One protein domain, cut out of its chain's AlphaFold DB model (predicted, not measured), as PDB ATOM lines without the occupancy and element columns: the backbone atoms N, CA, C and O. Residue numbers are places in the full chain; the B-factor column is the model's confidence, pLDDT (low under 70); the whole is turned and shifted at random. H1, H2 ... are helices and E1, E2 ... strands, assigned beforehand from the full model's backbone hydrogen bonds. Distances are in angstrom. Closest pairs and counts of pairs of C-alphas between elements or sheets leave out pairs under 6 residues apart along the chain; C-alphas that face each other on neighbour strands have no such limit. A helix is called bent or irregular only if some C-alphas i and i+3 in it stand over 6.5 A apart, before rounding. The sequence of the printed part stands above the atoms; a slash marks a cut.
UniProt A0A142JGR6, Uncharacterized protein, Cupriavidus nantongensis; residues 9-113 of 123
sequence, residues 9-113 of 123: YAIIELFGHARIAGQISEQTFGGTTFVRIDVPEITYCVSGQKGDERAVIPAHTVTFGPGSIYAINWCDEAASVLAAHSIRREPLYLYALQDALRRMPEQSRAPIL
ATOM      1  N   TYR A   9     154.867 172.298  75.860       98.56
ATOM      2  CA  TYR A   9     155.424 172.551  77.185       98.56
ATOM      3  C   TYR A   9     154.598 173.622  77.888       98.56
ATOM      4  O   TYR A   9     154.074 174.536  77.246       98.56
ATOM      5  N   ALA A  10     154.444 173.496  79.202       98.50
ATOM      6  CA  ALA A  10     153.694 174.470  79.978       98.50
ATOM      7  C   ALA A  10     154.086 174.462  81.451       98.50
ATOM      8  O   ALA A  10     154.626 173.488  81.981       98.50
ATOM      9  N   ILE A  11     153.697 175.541  82.122       98.56
ATOM     10  CA  ILE A  11     153.615 175.631  83.574       98.56
ATOM     11  C   ILE A  11     152.137 175.503  83.950       98.56
ATOM     12  O   ILE A  11     151.307 176.319  83.547       98.56
ATOM     13  N   ILE A  12     151.804 174.477  84.724       98.19
ATOM     14  CA  ILE A  12     150.446 174.175  85.167       98.19
ATOM     15  C   ILE A  12     150.257 174.686  86.589       98.19
ATOM     16  O   ILE A  12     151.051 174.378  87.481       98.19
ATOM     17  N   GLU A  13     149.183 175.437  86.805       97.88
ATOM     18  CA  GLU A  13     148.723 175.839  88.131       97.88
ATOM     19  C   GLU A  13     147.641 174.874  88.604       97.88
ATOM     20  O   GLU A  13     146.601 174.707  87.966       97.88
ATOM     21  N   LEU A  14     147.890 174.238  89.742       96.94
ATOM     22  CA  LEU A  14     147.016 173.259  90.366       96.94
ATOM     23  C   LEU A  14     146.293 173.920  91.534       96.94
ATOM     24  O   LEU A  14     146.931 174.451  92.451       96.94
ATOM     25  N   PHE A  15     144.959 173.893  91.492       95.50
ATOM     26  CA  PHE A  15     144.085 174.441  92.537       95.50
ATOM     27  C   PHE A  15     144.466 175.869  93.006       95.50
ATOM     28  O   PHE A  15     144.268 176.218  94.171       95.50
ATOM     29  N   GLY A  16     145.071 176.678  92.129       91.25
ATOM     30  CA  GLY A  16     145.476 178.063  92.395       91.25
ATOM     31  C   GLY A  16     146.640 178.266  93.377       91.25
ATOM     32  O   GLY A  16     146.900 179.404  93.754       91.25
ATOM     33  N   HIS A  17     147.337 177.213  93.821       92.62
ATOM     34  CA  HIS A  17     148.418 177.346  94.818       92.62
ATOM     35  C   HIS A  17     149.662 176.506  94.523       92.62
ATOM     36  O   HIS A  17     150.778 176.923  94.834       92.62
ATOM     37  N   ALA A  18     149.496 175.328  93.922       95.12
ATOM     38  CA  ALA A  18     150.613 174.479  93.538       95.12
ATOM     39  C   ALA A  18     150.946 174.682  92.059       95.12
ATOM     40  O   ALA A  18     150.086 175.030  91.253       95.12
ATOM     41  N   ARG A  19     152.210 174.469  91.696       97.38
ATOM     42  CA  ARG A  19     152.678 174.554  90.311       97.38
ATOM     43  C   ARG A  19     153.486 173.322  89.941       97.38
ATOM     44  O   ARG A  19     154.113 172.717  90.809       97.38
ATOM     45  N   ILE A  20     153.467 172.973  88.662       98.38
ATOM     46  CA  ILE A  20     154.294 171.929  88.050       98.38
ATOM     47  C   ILE A  20     154.605 172.345  86.611       98.38
ATOM     48  O   ILE A  20     153.793 173.017  85.983       98.38
ATOM     49  N   ALA A  21     155.777 171.996  86.098       98.50
ATOM     50  CA  ALA A  21     156.173 172.337  84.736       98.50
ATOM     51  C   ALA A  21     156.823 171.132  84.063       98.50
ATOM     52  O   ALA A  21     157.504 170.346  84.722       98.50
ATOM     53  N   GLY A  22     156.600 170.988  82.763       98.44
ATOM     54  CA  GLY A  22     157.116 169.864  81.996       98.44
ATOM     55  C   GLY A  22     156.533 169.784  80.591       98.44
ATOM     56  O   GLY A  22     155.781 170.659  80.149       98.44
ATOM     57  N   GLN A  23     156.882 168.705  79.894       98.50
ATOM     58  CA  GLN A  23     156.279 168.373  78.609       98.50
ATOM     59  C   GLN A  23     154.840 167.905  78.842       98.50
ATOM     60  O   GLN A  23     154.588 167.040  79.679       98.50
ATOM     61  N   ILE A  24     153.897 168.466  78.095       97.81
ATOM     62  CA  ILE A  24     152.468 168.218  78.240       97.81
ATOM     63  C   ILE A  24     151.989 167.288  77.134       97.81
ATOM     64  O   ILE A  24     152.345 167.439  75.964       97.81
ATOM     65  N   SER A  25     151.152 166.329  77.509       96.94
ATOM     66  CA  SER A  25     150.419 165.485  76.570       96.94
ATOM     67  C   SER A  25     149.071 165.068  77.146       96.94
ATOM     68  O   SER A  25     148.797 165.220  78.339       96.94
ATOM     69  N   GLU A  26     148.209 164.548  76.284       95.75
ATOM     70  CA  GLU A  26     146.969 163.913  76.706       95.75
ATOM     71  C   GLU A  26     147.230 162.445  77.072       95.75
ATOM     72  O   GLU A  26     147.910 161.725  76.338       95.75
ATOM     73  N   GLN A  27     146.664 161.979  78.185       95.94
ATOM     74  CA  GLN A  27     146.634 160.559  78.529       95.94
ATOM     75  C   GLN A  27     145.212 160.134  78.879       95.94
ATOM     76  O   GLN A  27     144.614 160.652  79.817       95.94
ATOM     77  N   THR A  28     144.691 159.138  78.166       96.25
ATOM     78  CA  THR A  28     143.388 158.538  78.470       96.25
ATOM     79  C   THR A  28     143.577 157.201  79.177       96.25
ATOM     80  O   THR A  28     144.313 156.333  78.708       96.25
ATOM     81  N   PHE A  29     142.906 157.022  80.314       92.50
ATOM     82  CA  PHE A  29     142.912 155.781  81.085       92.50
ATOM     83  C   PHE A  29     141.524 155.529  81.680       92.50
ATOM     84  O   PHE A  29     140.918 156.428  82.260       92.50
ATOM     85  N   GLY A  30     140.988 154.315  81.508       93.00
ATOM     86  CA  GLY A  30     139.672 153.947  82.050       93.00
ATOM     87  C   GLY A  30     138.511 154.821  81.549       93.00
ATOM     88  O   GLY A  30     137.586 155.094  82.306       93.00
ATOM     89  N   GLY A  31     138.577 155.316  80.307       93.94
ATOM     90  CA  GLY A  31     137.561 156.209  79.730       93.94
ATOM     91  C   GLY A  31     137.604 157.654  80.243       93.94
ATOM     92  O   GLY A  31     136.740 158.447  79.884       93.94
ATOM     93  N   THR A  32     138.599 158.004  81.061       94.94
ATOM     94  CA  THR A  32     138.828 159.368  81.549       94.94
ATOM     95  C   THR A  32     140.101 159.931  80.931       94.94
ATOM     96  O   THR A  32     141.116 159.237  80.848       94.94
ATOM     97  N   THR A  33     140.049 161.193  80.516       96.19
ATOM     98  CA  THR A  33     141.191 161.916  79.956       96.19
ATOM     99  C   THR A  33     141.866 162.763  81.031       96.19
ATOM    100  O   THR A  33     141.207 163.460  81.804       96.19
ATOM    101  N   PHE A  34     143.191 162.703  81.060       97.44
ATOM    102  CA  PHE A  34     144.058 163.407  81.991       97.44
ATOM    103  C   PHE A  34     145.064 164.261  81.223       97.44
ATOM    104  O   PHE A  34     145.500 163.904  80.126       97.44
ATOM    105  N   VAL A  35     145.486 165.358  81.846       97.06
ATOM    106  CA  VAL A  35     146.672 166.096  81.412       97.06
ATOM    107  C   VAL A  35     147.882 165.407  82.018       97.06
ATOM    108  O   VAL A  35     148.027 165.354  83.240       97.06
ATOM    109  N   ARG A  36     148.730 164.847  81.159       97.38
ATOM    110  CA  ARG A  36     150.004 164.241  81.525       97.38
ATOM    111  C   ARG A  36     151.097 165.295  81.451       97.38
ATOM    112  O   ARG A  36     151.219 165.986  80.442       97.38
ATOM    113  N   ILE A  37     151.904 165.369  82.500       98.19
ATOM    114  CA  ILE A  37     153.091 166.210  82.571       98.19
ATOM    115  C   ILE A  37     154.294 165.311  82.816       98.19
ATOM    116  O   ILE A  37     154.370 164.653  83.852       98.19
ATOM    117  N   ASP A  38     155.224 165.294  81.867       98.31
ATOM    118  CA  ASP A  38     156.547 164.701  82.044       98.31
ATOM    119  C   ASP A  38     157.497 165.797  82.552       98.31
ATOM    120  O   ASP A  38     157.870 166.720  81.820       98.31
ATOM    121  N   VAL A  39     157.832 165.722  83.840       98.19
ATOM    122  CA  VAL A  39     158.748 166.636  84.527       98.19
ATOM    123  C   VAL A  39     160.183 166.176  84.254       98.19
ATOM    124  O   VAL A  39     160.479 164.989  84.436       98.19
ATOM    125  N   PRO A  40     161.086 167.071  83.813       97.62
ATOM    126  CA  PRO A  40     162.483 166.714  83.594       97.62
ATOM    127  C   PRO A  40     163.186 166.387  84.918       97.62
ATOM    128  O   PRO A  40     162.699 166.722  85.997       97.62
ATOM    129  N   GLU A  41     164.358 165.764  84.833       96.38
ATOM    130  CA  GLU A  41     165.258 165.662  85.983       96.38
ATOM    131  C   GLU A  41     165.662 167.068  86.445       96.38
ATOM    132  O   GLU A  41     165.942 167.948  85.629       96.38
ATOM    133  N   ILE A  42     165.677 167.282  87.759       95.00
ATOM    134  CA  ILE A  42     166.003 168.568  88.366       95.00
ATOM    135  C   ILE A  42     167.206 168.382  89.278       95.00
ATOM    136  O   ILE A  42     167.094 167.829  90.369       95.00
ATOM    137  N   THR A  43     168.338 168.934  88.862       91.62
ATOM    138  CA  THR A  43     169.548 169.020  89.685       91.62
ATOM    139  C   THR A  43     169.656 170.408  90.307       91.62
ATOM    140  O   THR A  43     169.493 171.421  89.616       91.62
ATOM    141  N   TYR A  44     169.921 170.484  91.611       87.56
ATOM    142  CA  TYR A  44     170.068 171.752  92.329       87.56
ATOM    143  C   TYR A  44     171.070 171.652  93.481       87.56
ATOM    144  O   TYR A  44     171.259 170.598  94.080       87.56
ATOM    145  N   CYS A  45     171.713 172.774  93.809       84.00
ATOM    146  CA  CYS A  45     172.601 172.848  94.967       84.00
ATOM    147  C   CYS A  45     171.783 172.939  96.260       84.00
ATOM    148  O   CYS A  45     170.823 173.720  96.340       84.00
ATOM    149  N   VAL A  46     172.193 172.192  97.281       77.94
ATOM    150  CA  VAL A  46     171.570 172.250  98.607       77.94
ATOM    151  C   VAL A  46     172.160 173.431  99.379       77.94
ATOM    152  O   VAL A  46     173.353 173.481  99.673       77.94
ATOM    153  N   SER A  47     171.342 174.442  99.694       67.00
ATOM    154  CA  SER A  47     171.829 175.600 100.452       67.00
ATOM    155  C   SER A  47     172.059 175.220 101.915       67.00
ATOM    156  O   SER A  47     171.113 174.815 102.588       67.00
ATOM    157  N   GLY A  48     173.276 175.422 102.425       63.34
ATOM    158  CA  GLY A  48     173.607 175.231 103.844       63.34
ATOM    159  C   GLY A  48     174.551 174.063 104.144       63.34
ATOM    160  O   GLY A  48     175.047 173.980 105.265       63.34
ATOM    161  N   GLN A  49     174.867 173.219 103.159       57.16
ATOM    162  CA  GLN A  49     175.943 172.228 103.254       57.16
ATOM    163  C   GLN A  49     177.262 172.816 102.721       57.16
ATOM    164  O   GLN A  49     177.283 173.627 101.794       57.16
ATOM    165  N   LYS A  50     178.388 172.468 103.358       49.41
ATOM    166  CA  LYS A  50     179.737 172.873 102.926       49.41
ATOM    167  C   LYS A  50     180.172 171.974 101.759       49.41
ATOM    168  O   LYS A  50     180.637 170.870 102.009       49.41
ATOM    169  N   GLY A  51     180.085 172.459 100.520       60.75
ATOM    170  CA  GLY A  51     180.616 171.769  99.334       60.75
ATOM    171  C   GLY A  51     179.762 171.945  98.075       60.75
ATOM    172  O   GLY A  51     178.727 172.605  98.112       60.75
ATOM    173  N   ASP A  52     180.201 171.332  96.970       65.56
ATOM    174  CA  ASP A  52     179.470 171.221  95.693       65.56
ATOM    175  C   ASP A  52     178.408 170.097  95.733       65.56
ATOM    176  O   ASP A  52     178.232 169.348  94.772       65.56
ATOM    177  N   GLU A  53     177.716 169.937  96.862       72.69
ATOM    178  CA  GLU A  53     176.719 168.880  97.039       72.69
ATOM    179  C   GLU A  53     175.462 169.200  96.215       72.69
ATOM    180  O   GLU A  53     174.866 170.284  96.311       72.69
ATOM    181  N   ARG A  54     175.092 168.265  95.335       80.38
ATOM    182  CA  ARG A  54     173.978 168.406  94.397       80.38
ATOM    183  C   ARG A  54     172.900 167.399  94.747       80.38
ATOM    184  O   ARG A  54     173.149 166.202  94.698       80.38
ATOM    185  N   ALA A  55     171.702 167.898  95.014       84.94
ATOM    186  CA  ALA A  55     170.513 167.071  95.090       84.94
ATOM    187  C   ALA A  55     169.899 166.907  93.696       84.94
ATOM    188  O   ALA A  55     169.974 167.814  92.853       84.94
ATOM    189  N   VAL A  56     169.276 165.752  93.474       88.38
ATOM    190  CA  VAL A  56     168.616 165.393  92.219       88.38
ATOM    191  C   VAL A  56     167.188 164.956  92.517       88.38
ATOM    192  O   VAL A  56     166.961 164.055  93.317       88.38
ATOM    193  N   ILE A  57     166.216 165.573  91.845       90.75
ATOM    194  CA  ILE A  57     164.865 165.022  91.719       90.75
ATOM    195  C   ILE A  57     164.826 164.303  90.370       90.75
ATOM    196  O   ILE A  57     164.990 164.967  89.340       90.75
ATOM    197  N   PRO A  58     164.617 162.977  90.340       90.94
ATOM    198  CA  PRO A  58     164.584 162.237  89.089       90.94
ATOM    199  C   PRO A  58     163.425 162.707  88.206       90.94
ATOM    200  O   PRO A  58     162.368 163.132  88.694       90.94
ATOM    201  N   ALA A  59     163.622 162.595  86.891       95.88
ATOM    202  CA  ALA A  59     162.550 162.809  85.928       95.88
ATOM    203  C   ALA A  59     161.355 161.913  86.280       95.88
ATOM    204  O   ALA A  59     161.514 160.727  86.583       95.88
ATOM    205  N   HIS A  60     160.156 162.480  86.259       96.94
ATOM    206  CA  HIS A  60     158.952 161.766  86.661       96.94
ATOM    207  C   HIS A  60     157.730 162.286  85.915       96.94
ATOM    208  O   HIS A  60     157.701 163.406  85.412       96.94
ATOM    209  N   THR A  61     156.693 161.459  85.869       97.38
ATOM    210  CA  THR A  61     155.435 161.782  85.200       97.38
ATOM    211  C   THR A  61     154.329 161.918  86.229       97.38
ATOM    212  O   THR A  61     154.195 161.079  87.119       97.38
ATOM    213  N   VAL A  62     153.494 162.939  86.067       95.88
ATOM    214  CA  VAL A  62     152.268 163.101  86.851       95.88
ATOM    215  C   VAL A  62     151.097 163.339  85.910       95.88
ATOM    216  O   VAL A  62     151.211 164.073  84.930       95.88
ATOM    217  N   THR A  63     149.958 162.720  86.205       96.56
ATOM    218  CA  THR A  63     148.703 162.942  85.488       96.56
ATOM    219  C   THR A  63     147.697 163.638  86.391       96.56
ATOM    220  O   THR A  63     147.523 163.279  87.555       96.56
ATOM    221  N   PHE A  64     147.012 164.638  85.845       96.50
ATOM    222  CA  PHE A  64     145.995 165.404  86.555       96.50
ATOM    223  C   PHE A  64     144.667 165.358  85.816       96.50
ATOM    224  O   PHE A  64     144.602 165.478  84.592       96.50
ATOM    225  N   GLY A  65     143.587 165.189  86.579       96.12
ATOM    226  CA  GLY A  65     142.239 165.351  86.047       96.12
ATOM    227  C   GLY A  65     141.949 166.832  85.782       96.12
ATOM    228  O   GLY A  65     142.461 167.688  86.514       96.12
ATOM    229  N   PRO A  66     141.086 167.162  84.807       93.94
ATOM    230  CA  PRO A  66     140.806 168.548  84.420       93.94
ATOM    231  C   PRO A  66     140.332 169.417  85.595       93.94
ATOM    232  O   PRO A  66     140.709 170.578  85.685       93.94
ATOM    233  N   GLY A  67     139.590 168.849  86.554       95.88
ATOM    234  CA  GLY A  67     139.102 169.575  87.735       95.88
ATOM    235  C   GLY A  67     140.183 170.059  88.712       95.88
ATOM    236  O   GLY A  67     139.880 170.854  89.596       95.88
ATOM    237  N   SER A  68     141.428 169.592  88.579       96.25
ATOM    238  CA  SER A  68     142.554 170.062  89.402       96.25
ATOM    239  C   SER A  68     143.337 171.219  88.785       96.25
ATOM    240  O   SER A  68     144.130 171.861  89.476       96.25
ATOM    241  N   ILE A  69     143.107 171.505  87.503       97.50
ATOM    242  CA  ILE A  69     143.865 172.495  86.747       97.50
ATOM    243  C   ILE A  69     143.158 173.838  86.858       97.50
ATOM    244  O   ILE A  69     142.034 174.006  86.394       97.50
ATOM    245  N   TYR A  70     143.839 174.799  87.473       98.00
ATOM    246  CA  TYR A  70     143.382 176.179  87.538       98.00
ATOM    247  C   TYR A  70     143.765 176.951  86.270       98.00
ATOM    248  O   TYR A  70     142.927 177.631  85.683       98.00
ATOM    249  N   ALA A  71     145.016 176.811  85.823       97.88
ATOM    250  CA  ALA A  71     145.511 177.455  84.610       97.88
ATOM    251  C   ALA A  71     146.605 176.622  83.929       97.88
ATOM    252  O   ALA A  71     147.351 175.888  84.582       97.88
ATOM    253  N   ILE A  72     146.708 176.773  82.607       98.06
ATOM    254  CA  ILE A  72     147.780 176.218  81.774       98.06
ATOM    255  C   ILE A  72     148.498 177.390  81.109       98.06
ATOM    256  O   ILE A  72     147.939 178.048  80.233       98.06
ATOM    257  N   ASN A  73     149.738 177.642  81.516       98.06
ATOM    258  CA  ASN A  73     150.583 178.678  80.931       98.06
ATOM    259  C   ASN A  73     151.525 178.028  79.912       98.06
ATOM    260  O   ASN A  73     152.592 177.532  80.278       98.06
ATOM    261  N   TRP A  74     151.109 177.985  78.646       98.31
ATOM    262  CA  TRP A  74     151.914 177.430  77.554       98.31
ATOM    263  C   TRP A  74     153.216 178.210  77.365       98.31
ATOM    264  O   TRP A  74     153.220 179.442  77.381       98.31
ATOM    265  N   CYS A  75     154.317 177.492  77.158       98.12
ATOM    266  CA  CYS A  75     155.637 178.076  76.960       98.12
ATOM    267  C   CYS A  75     156.513 177.186  76.065       98.12
ATOM    268  O   CYS A  75     156.088 176.126  75.606       98.12
ATOM    269  N   ASP A  76     157.740 177.629  75.797       98.00
ATOM    270  CA  ASP A  76     158.748 176.783  75.166       98.00
ATOM    271  C   ASP A  76     159.402 175.818  76.176       98.00
ATOM    272  O   ASP A  76     159.154 175.860  77.387       98.00
ATOM    273  N   GLU A  77     160.233 174.914  75.656       97.81
ATOM    274  CA  GLU A  77     160.947 173.911  76.450       97.81
ATOM    275  C   GLU A  77     161.878 174.550  77.485       97.81
ATOM    276  O   GLU A  77     161.884 174.144  78.647       97.81
ATOM    277  N   ALA A  78     162.627 175.583  77.094       97.88
ATOM    278  CA  ALA A  78     163.608 176.226  77.961       97.88
ATOM    279  C   ALA A  78     162.943 176.877  79.183       97.88
ATOM    280  O   ALA A  78     163.391 176.680  80.316       97.88
ATOM    281  N   ALA A  79     161.843 177.604  78.974       98.19
ATOM    282  CA  ALA A  79     161.060 178.209  80.044       98.19
ATOM    283  C   ALA A  79     160.443 177.151  80.969       98.19
ATOM    284  O   ALA A  79     160.478 177.309  82.190       98.19
ATOM    285  N   SER A  80     159.932 176.051  80.407       98.31
ATOM    286  CA  SER A  80     159.378 174.944  81.192       98.31
ATOM    287  C   SER A  80     160.436 174.275  82.069       98.31
ATOM    288  O   SER A  80     160.175 174.005  83.240       98.31
ATOM    289  N   VAL A  81     161.633 174.021  81.531       97.94
ATOM    290  CA  VAL A  81     162.749 173.426  82.280       97.94
ATOM    291  C   VAL A  81     163.187 174.360  83.408       97.94
ATOM    292  O   VAL A  81     163.259 173.938  84.562       97.94
ATOM    293  N   LEU A  82     163.393 175.651  83.125       97.88
ATOM    294  CA  LEU A  82     163.742 176.642  84.152       97.88
ATOM    295  C   LEU A  82     162.678 176.731  85.254       97.88
ATOM    296  O   LEU A  82     163.010 176.767  86.441       97.88
ATOM    297  N   ALA A  83     161.397 176.722  84.877       98.19
ATOM    298  CA  ALA A  83     160.298 176.705  85.830       98.19
ATOM    299  C   ALA A  83     160.306 175.429  86.681       98.19
ATOM    300  O   ALA A  83     160.163 175.527  87.898       98.19
ATOM    301  N   ALA A  84     160.540 174.253  86.091       97.88
ATOM    302  CA  ALA A  84     160.653 172.994  86.825       97.88
ATOM    303  C   ALA A  84     161.789 173.046  87.864       97.88
ATOM    304  O   ALA A  84     161.556 172.737  89.034       97.88
ATOM    305  N   HIS A  85     162.971 173.551  87.489       96.50
ATOM    306  CA  HIS A  85     164.102 173.747  88.410       96.50
ATOM    307  C   HIS A  85     163.825 174.748  89.541       96.50
ATOM    308  O   HIS A  85     164.412 174.642  90.621       96.50
ATOM    309  N   SER A  86     162.959 175.737  89.306       95.69
ATOM    310  CA  SER A  86     162.539 176.699  90.329       95.69
ATOM    311  C   SER A  86     161.465 176.125  91.255       95.69
ATOM    312  O   SER A  86     161.533 176.333  92.463       95.69
ATOM    313  N   ILE A  87     160.492 175.401  90.697       96.56
ATOM    314  CA  ILE A  87     159.372 174.798  91.426       96.56
ATOM    315  C   ILE A  87     159.850 173.619  92.285       96.56
ATOM    316  O   ILE A  87     159.361 173.464  93.401       96.56
ATOM    317  N   ARG A  88     160.777 172.798  91.766       94.44
ATOM    318  CA  ARG A  88     161.340 171.602  92.427       94.44
ATOM    319  C   ARG A  88     160.257 170.678  92.983       94.44
ATOM    320  O   ARG A  88     160.306 170.251  94.132       94.44
ATOM    321  N   ARG A  89     159.225 170.416  92.174       93.44
ATOM    322  CA  ARG A  89     158.127 169.536  92.577       93.44
ATOM    323  C   ARG A  89     158.654 168.106  92.675       93.44
ATOM    324  O   ARG A  89     159.108 167.562  91.678       93.44
ATOM    325  N   GLU A  90     158.550 167.504  93.852       90.69
ATOM    326  CA  GLU A  90     158.835 166.082  94.045       90.69
ATOM    327  C   GLU A  90     157.599 165.218  93.714       90.69
ATOM    328  O   GLU A  90     156.463 165.650  93.968       90.69
ATOM    329  N   PRO A  91     157.789 163.993  93.183       87.38
ATOM    330  CA  PRO A  91     156.691 163.057  92.927       87.38
ATOM    331  C   PRO A  91     156.067 162.514  94.220       87.38
ATOM    332  O   PRO A  91     154.889 162.157  94.246       87.38
ATOM    333  N   LEU A  92     156.853 162.454  95.296       80.88
ATOM    334  CA  LEU A  92     156.466 161.981  96.620       80.88
ATOM    335  C   LEU A  92     157.108 162.890  97.662       80.88
ATOM    336  O   LEU A  92     158.243 163.306  97.491       80.88
ATOM    337  N   TYR A  93     156.400 163.165  98.754       71.44
ATOM    338  CA  TYR A  93     156.977 163.914  99.866       71.44
ATOM    339  C   TYR A  93     157.924 163.022 100.679       71.44
ATOM    340  O   TYR A  93     157.513 161.949 101.128       71.44
ATOM    341  N   LEU A  94     159.142 163.502 100.950       67.31
ATOM    342  CA  LEU A  94     160.160 162.836 101.784       67.31
ATOM    343  C   LEU A  94     159.612 162.211 103.080       67.31
ATOM    344  O   LEU A  94     159.921 161.062 103.386       67.31
ATOM    345  N   TYR A  95     158.737 162.914 103.807       61.91
ATOM    346  CA  TYR A  95     158.150 162.399 105.051       61.91
ATOM    347  C   TYR A  95     157.329 161.115 104.849       61.91
ATOM    348  O   TYR A  95     157.391 160.196 105.666       61.91
ATOM    349  N   ALA A  96     156.581 161.028 103.746       69.69
ATOM    350  CA  ALA A  96     155.802 159.833 103.429       69.69
ATOM    351  C   ALA A  96     156.719 158.636 103.136       69.69
ATOM    352  O   ALA A  96     156.393 157.507 103.501       69.69
ATOM    353  N   LEU A  97     157.883 158.887 102.527       74.81
ATOM    354  CA  LEU A  97     158.880 157.859 102.243       74.81
ATOM    355  C   LEU A  97     159.607 157.405 103.521       74.81
ATOM    356  O   LEU A  97     159.757 156.205 103.741       74.81
ATOM    357  N   GLN A  98     159.979 158.345 104.397       73.69
ATOM    358  CA  GLN A  98     160.587 158.064 105.705       73.69
ATOM    359  C   GLN A  98     159.682 157.191 106.579       73.69
ATOM    360  O   GLN A  98     160.120 156.177 107.124       73.69
ATOM    361  N   ASP A  99     158.410 157.567 106.713       75.94
ATOM    362  CA  ASP A  99     157.445 156.820 107.521       75.94
ATOM    363  C   ASP A  99     157.177 155.424 106.935       75.94
ATOM    364  O   ASP A  99     157.148 154.439 107.677       75.94
ATOM    365  N   ALA A 100     157.086 155.304 105.604       79.50
ATOM    366  CA  ALA A 100     156.967 154.013 104.931       79.50
ATOM    367  C   ALA A 100     158.189 153.115 105.190       79.50
ATOM    368  O   ALA A 100     158.019 151.968 105.605       79.50
ATOM    369  N   LEU A 101     159.409 153.640 105.025       81.25
ATOM    370  CA  LEU A 101     160.648 152.902 105.290       81.25
ATOM    371  C   LEU A 101     160.737 152.452 106.752       81.25
ATOM    372  O   LEU A 101     161.069 151.300 107.014       81.25
ATOM    373  N   ARG A 102     160.405 153.320 107.714       80.19
ATOM    374  CA  ARG A 102     160.448 152.989 109.152       80.19
ATOM    375  C   ARG A 102     159.482 151.871 109.540       80.19
ATOM    376  O   ARG A 102     159.791 151.105 110.448       80.19
ATOM    377  N   ARG A 103     158.329 151.779 108.874       84.25
ATOM    378  CA  ARG A 103     157.302 150.760 109.149       84.25
ATOM    379  C   ARG A 103     157.548 149.434 108.431       84.25
ATOM    380  O   ARG A 103     156.895 148.447 108.763       84.25
ATOM    381  N   MET A 104     158.458 149.392 107.457       83.75
ATOM    382  CA  MET A 104     158.805 148.155 106.761       83.75
ATOM    383  C   MET A 104     159.655 147.233 107.655       83.75
ATOM    384  O   MET A 104     160.577 147.709 108.323       83.75
ATOM    385  N   PRO A 105     159.410 145.907 107.641       87.19
ATOM    386  CA  PRO A 105     160.313 144.936 108.253       87.19
ATOM    387  C   PRO A 105     161.721 145.054 107.658       87.19
ATOM    388  O   PRO A 105     161.861 145.246 106.451       87.19
ATOM    389  N   GLU A 106     162.771 144.891 108.467       79.50
ATOM    390  CA  GLU A 106     164.166 145.037 108.011       79.50
ATOM    391  C   GLU A 106     164.499 144.166 106.790       79.50
ATOM    392  O   GLU A 106     165.140 144.633 105.850       79.50
ATOM    393  N   GLN A 107     163.978 142.936 106.754       81.75
ATOM    394  CA  GLN A 107     164.165 142.000 105.637       81.75
ATOM    395  C   GLN A 107     163.589 142.530 104.314       81.75
ATOM    396  O   GLN A 107     164.078 142.180 103.246       81.75
ATOM    397  N   SER A 108     162.561 143.380 104.380       82.12
ATOM    398  CA  SER A 108     161.946 144.027 103.217       82.12
ATOM    399  C   SER A 108     162.639 145.335 102.828       82.12
ATOM    400  O   SER A 108     162.493 145.769 101.692       82.12
ATOM    401  N   ARG A 109     163.399 145.961 103.741       78.31
ATOM    402  CA  ARG A 109     164.133 147.215 103.486       78.31
ATOM    403  C   ARG A 109     165.441 146.973 102.738       78.31
ATOM    404  O   ARG A 109     165.754 147.724 101.823       78.31
ATOM    405  N   ALA A 110     166.172 145.920 103.105       75.81
ATOM    406  CA  ALA A 110     167.492 145.609 102.554       75.81
ATOM    407  C   ALA A 110     167.567 145.608 101.008       75.81
ATOM    408  O   ALA A 110     168.423 146.313 100.487       75.81
ATOM    409  N   PRO A 111     166.669 144.932 100.260       80.19
ATOM    410  CA  PRO A 111     166.729 144.935  98.793       80.19
ATOM    411  C   PRO A 111     166.294 146.262  98.147       80.19
ATOM    412  O   PRO A 111     166.618 146.509  96.993       80.19
ATOM    413  N   ILE A 112     165.543 147.116  98.854       78.12
ATOM    414  CA  ILE A 112     165.115 148.437  98.347       78.12
ATOM    415  C   ILE A 112     166.249 149.456  98.486       78.12
ATOM    416  O   ILE A 112     166.397 150.339  97.650       78.12
ATOM    417  N   LEU A 113     167.028 149.336  99.561       74.88
ATOM    418  CA  LEU A 113     168.156 150.214  99.867       74.88
ATOM    419  C   LEU A 113     169.464 149.730  99.224       74.88
ATOM    420  O   LEU A 113     170.482 150.408  99.311       74.88
TER     421      LEU A 113
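This is residues 9 to 113 of the 123 residues of an uncharacterized protein of Cupriavidus nantongensis (UniProt A0A142JGR6). A strongly twisted sheet of five strands has the helix H1 packed over E2 and E1; its strands E3 and E6 continue into a two-stranded hairpin arm, E4 and E5. After H1 the chain leaves this body in a loose tail with two helices, H2 and H3, in which residues 92 to 99 and 102 to 108 stick out. The printed part has 105 residues, with seven named strands followed by three named helices, in a mixed class of helices and strands. The large sheet has the order E6, E3, E2, E1, E7, all antiparallel. The whole is loose, with a radius of gyration of the C-alphas of 16.5 A and spans of 43 by 40 by 22 A.

E1, residues 9 to 14, begins at C-alpha 9 (155.424, 172.551, 77.185). E2, residues 18 to 29, measures 23.7 A and bends by 96 degrees at residue 22; E3, residues 32 to 39, measures 21.4 A. E4 is residues 42 to 45, E5 residues 54 to 57 and E6 residues 60 to 64. E7, residues 69 to 75, measures 16.3 A. H1, residues 77 to 87, measures 15.1 A and begins at C-alpha 77 (160.947, 173.911, 76.450). H2 is residues 94 to 103, 14.4 A. H3, residues 106 to 113, ends at C-alpha 113 (168.156, 150.214, 99.867) and is only just irregular: C-alphas 108 and 111 are 6.6 A apart.

E1, E2 and E3 form a meander, each strand the antiparallel neighbour of the one before. The pairing of E2 is staggered: its residues 18 to 23 pair with E1, where N 12 and O 20 are 2.8 A apart, and its residues 23 to 29 with E3, where N 34 and O 27 are 2.8 A apart. The edge strands are E7, beside E1 with N 11 and O 73 at 2.9 A, and E6, beside E3 with N 37 and O 62 at 2.8 A. H1 is on this sheet at a height of 7.5 A, making two layers, a helix on one face of a sheet; its closest C-alphas to E2 are those of Ala 84 and Ala 21, 5.0 A. E3 runs on into E4 at 39 degrees, and E5 runs on into E6 at 40 degrees. E4 and E5 are a hairpin, with N 44 and O 55 at 2.9 A. The closest C-alphas of E4 and H1, those of Ile 42 and His 85, are 5.5 A apart. H2 and H3 are close but not clearly touching, and their closest C-alphas, those of Leu 101 and Arg 109, are 6.9 A apart. Every O i to N i+4 pair is within hydrogen-bond range in H1 and H2, and 2 of 4 in H3.

The C-alphas farthest apart, those of Gly 31 and Lys 50, are 50.9 A apart. The printed part has no cut, and no link is long. Mean pLDDT of the printed part is 89.4; residues 47 to 52 and 94 to 96 are under 70.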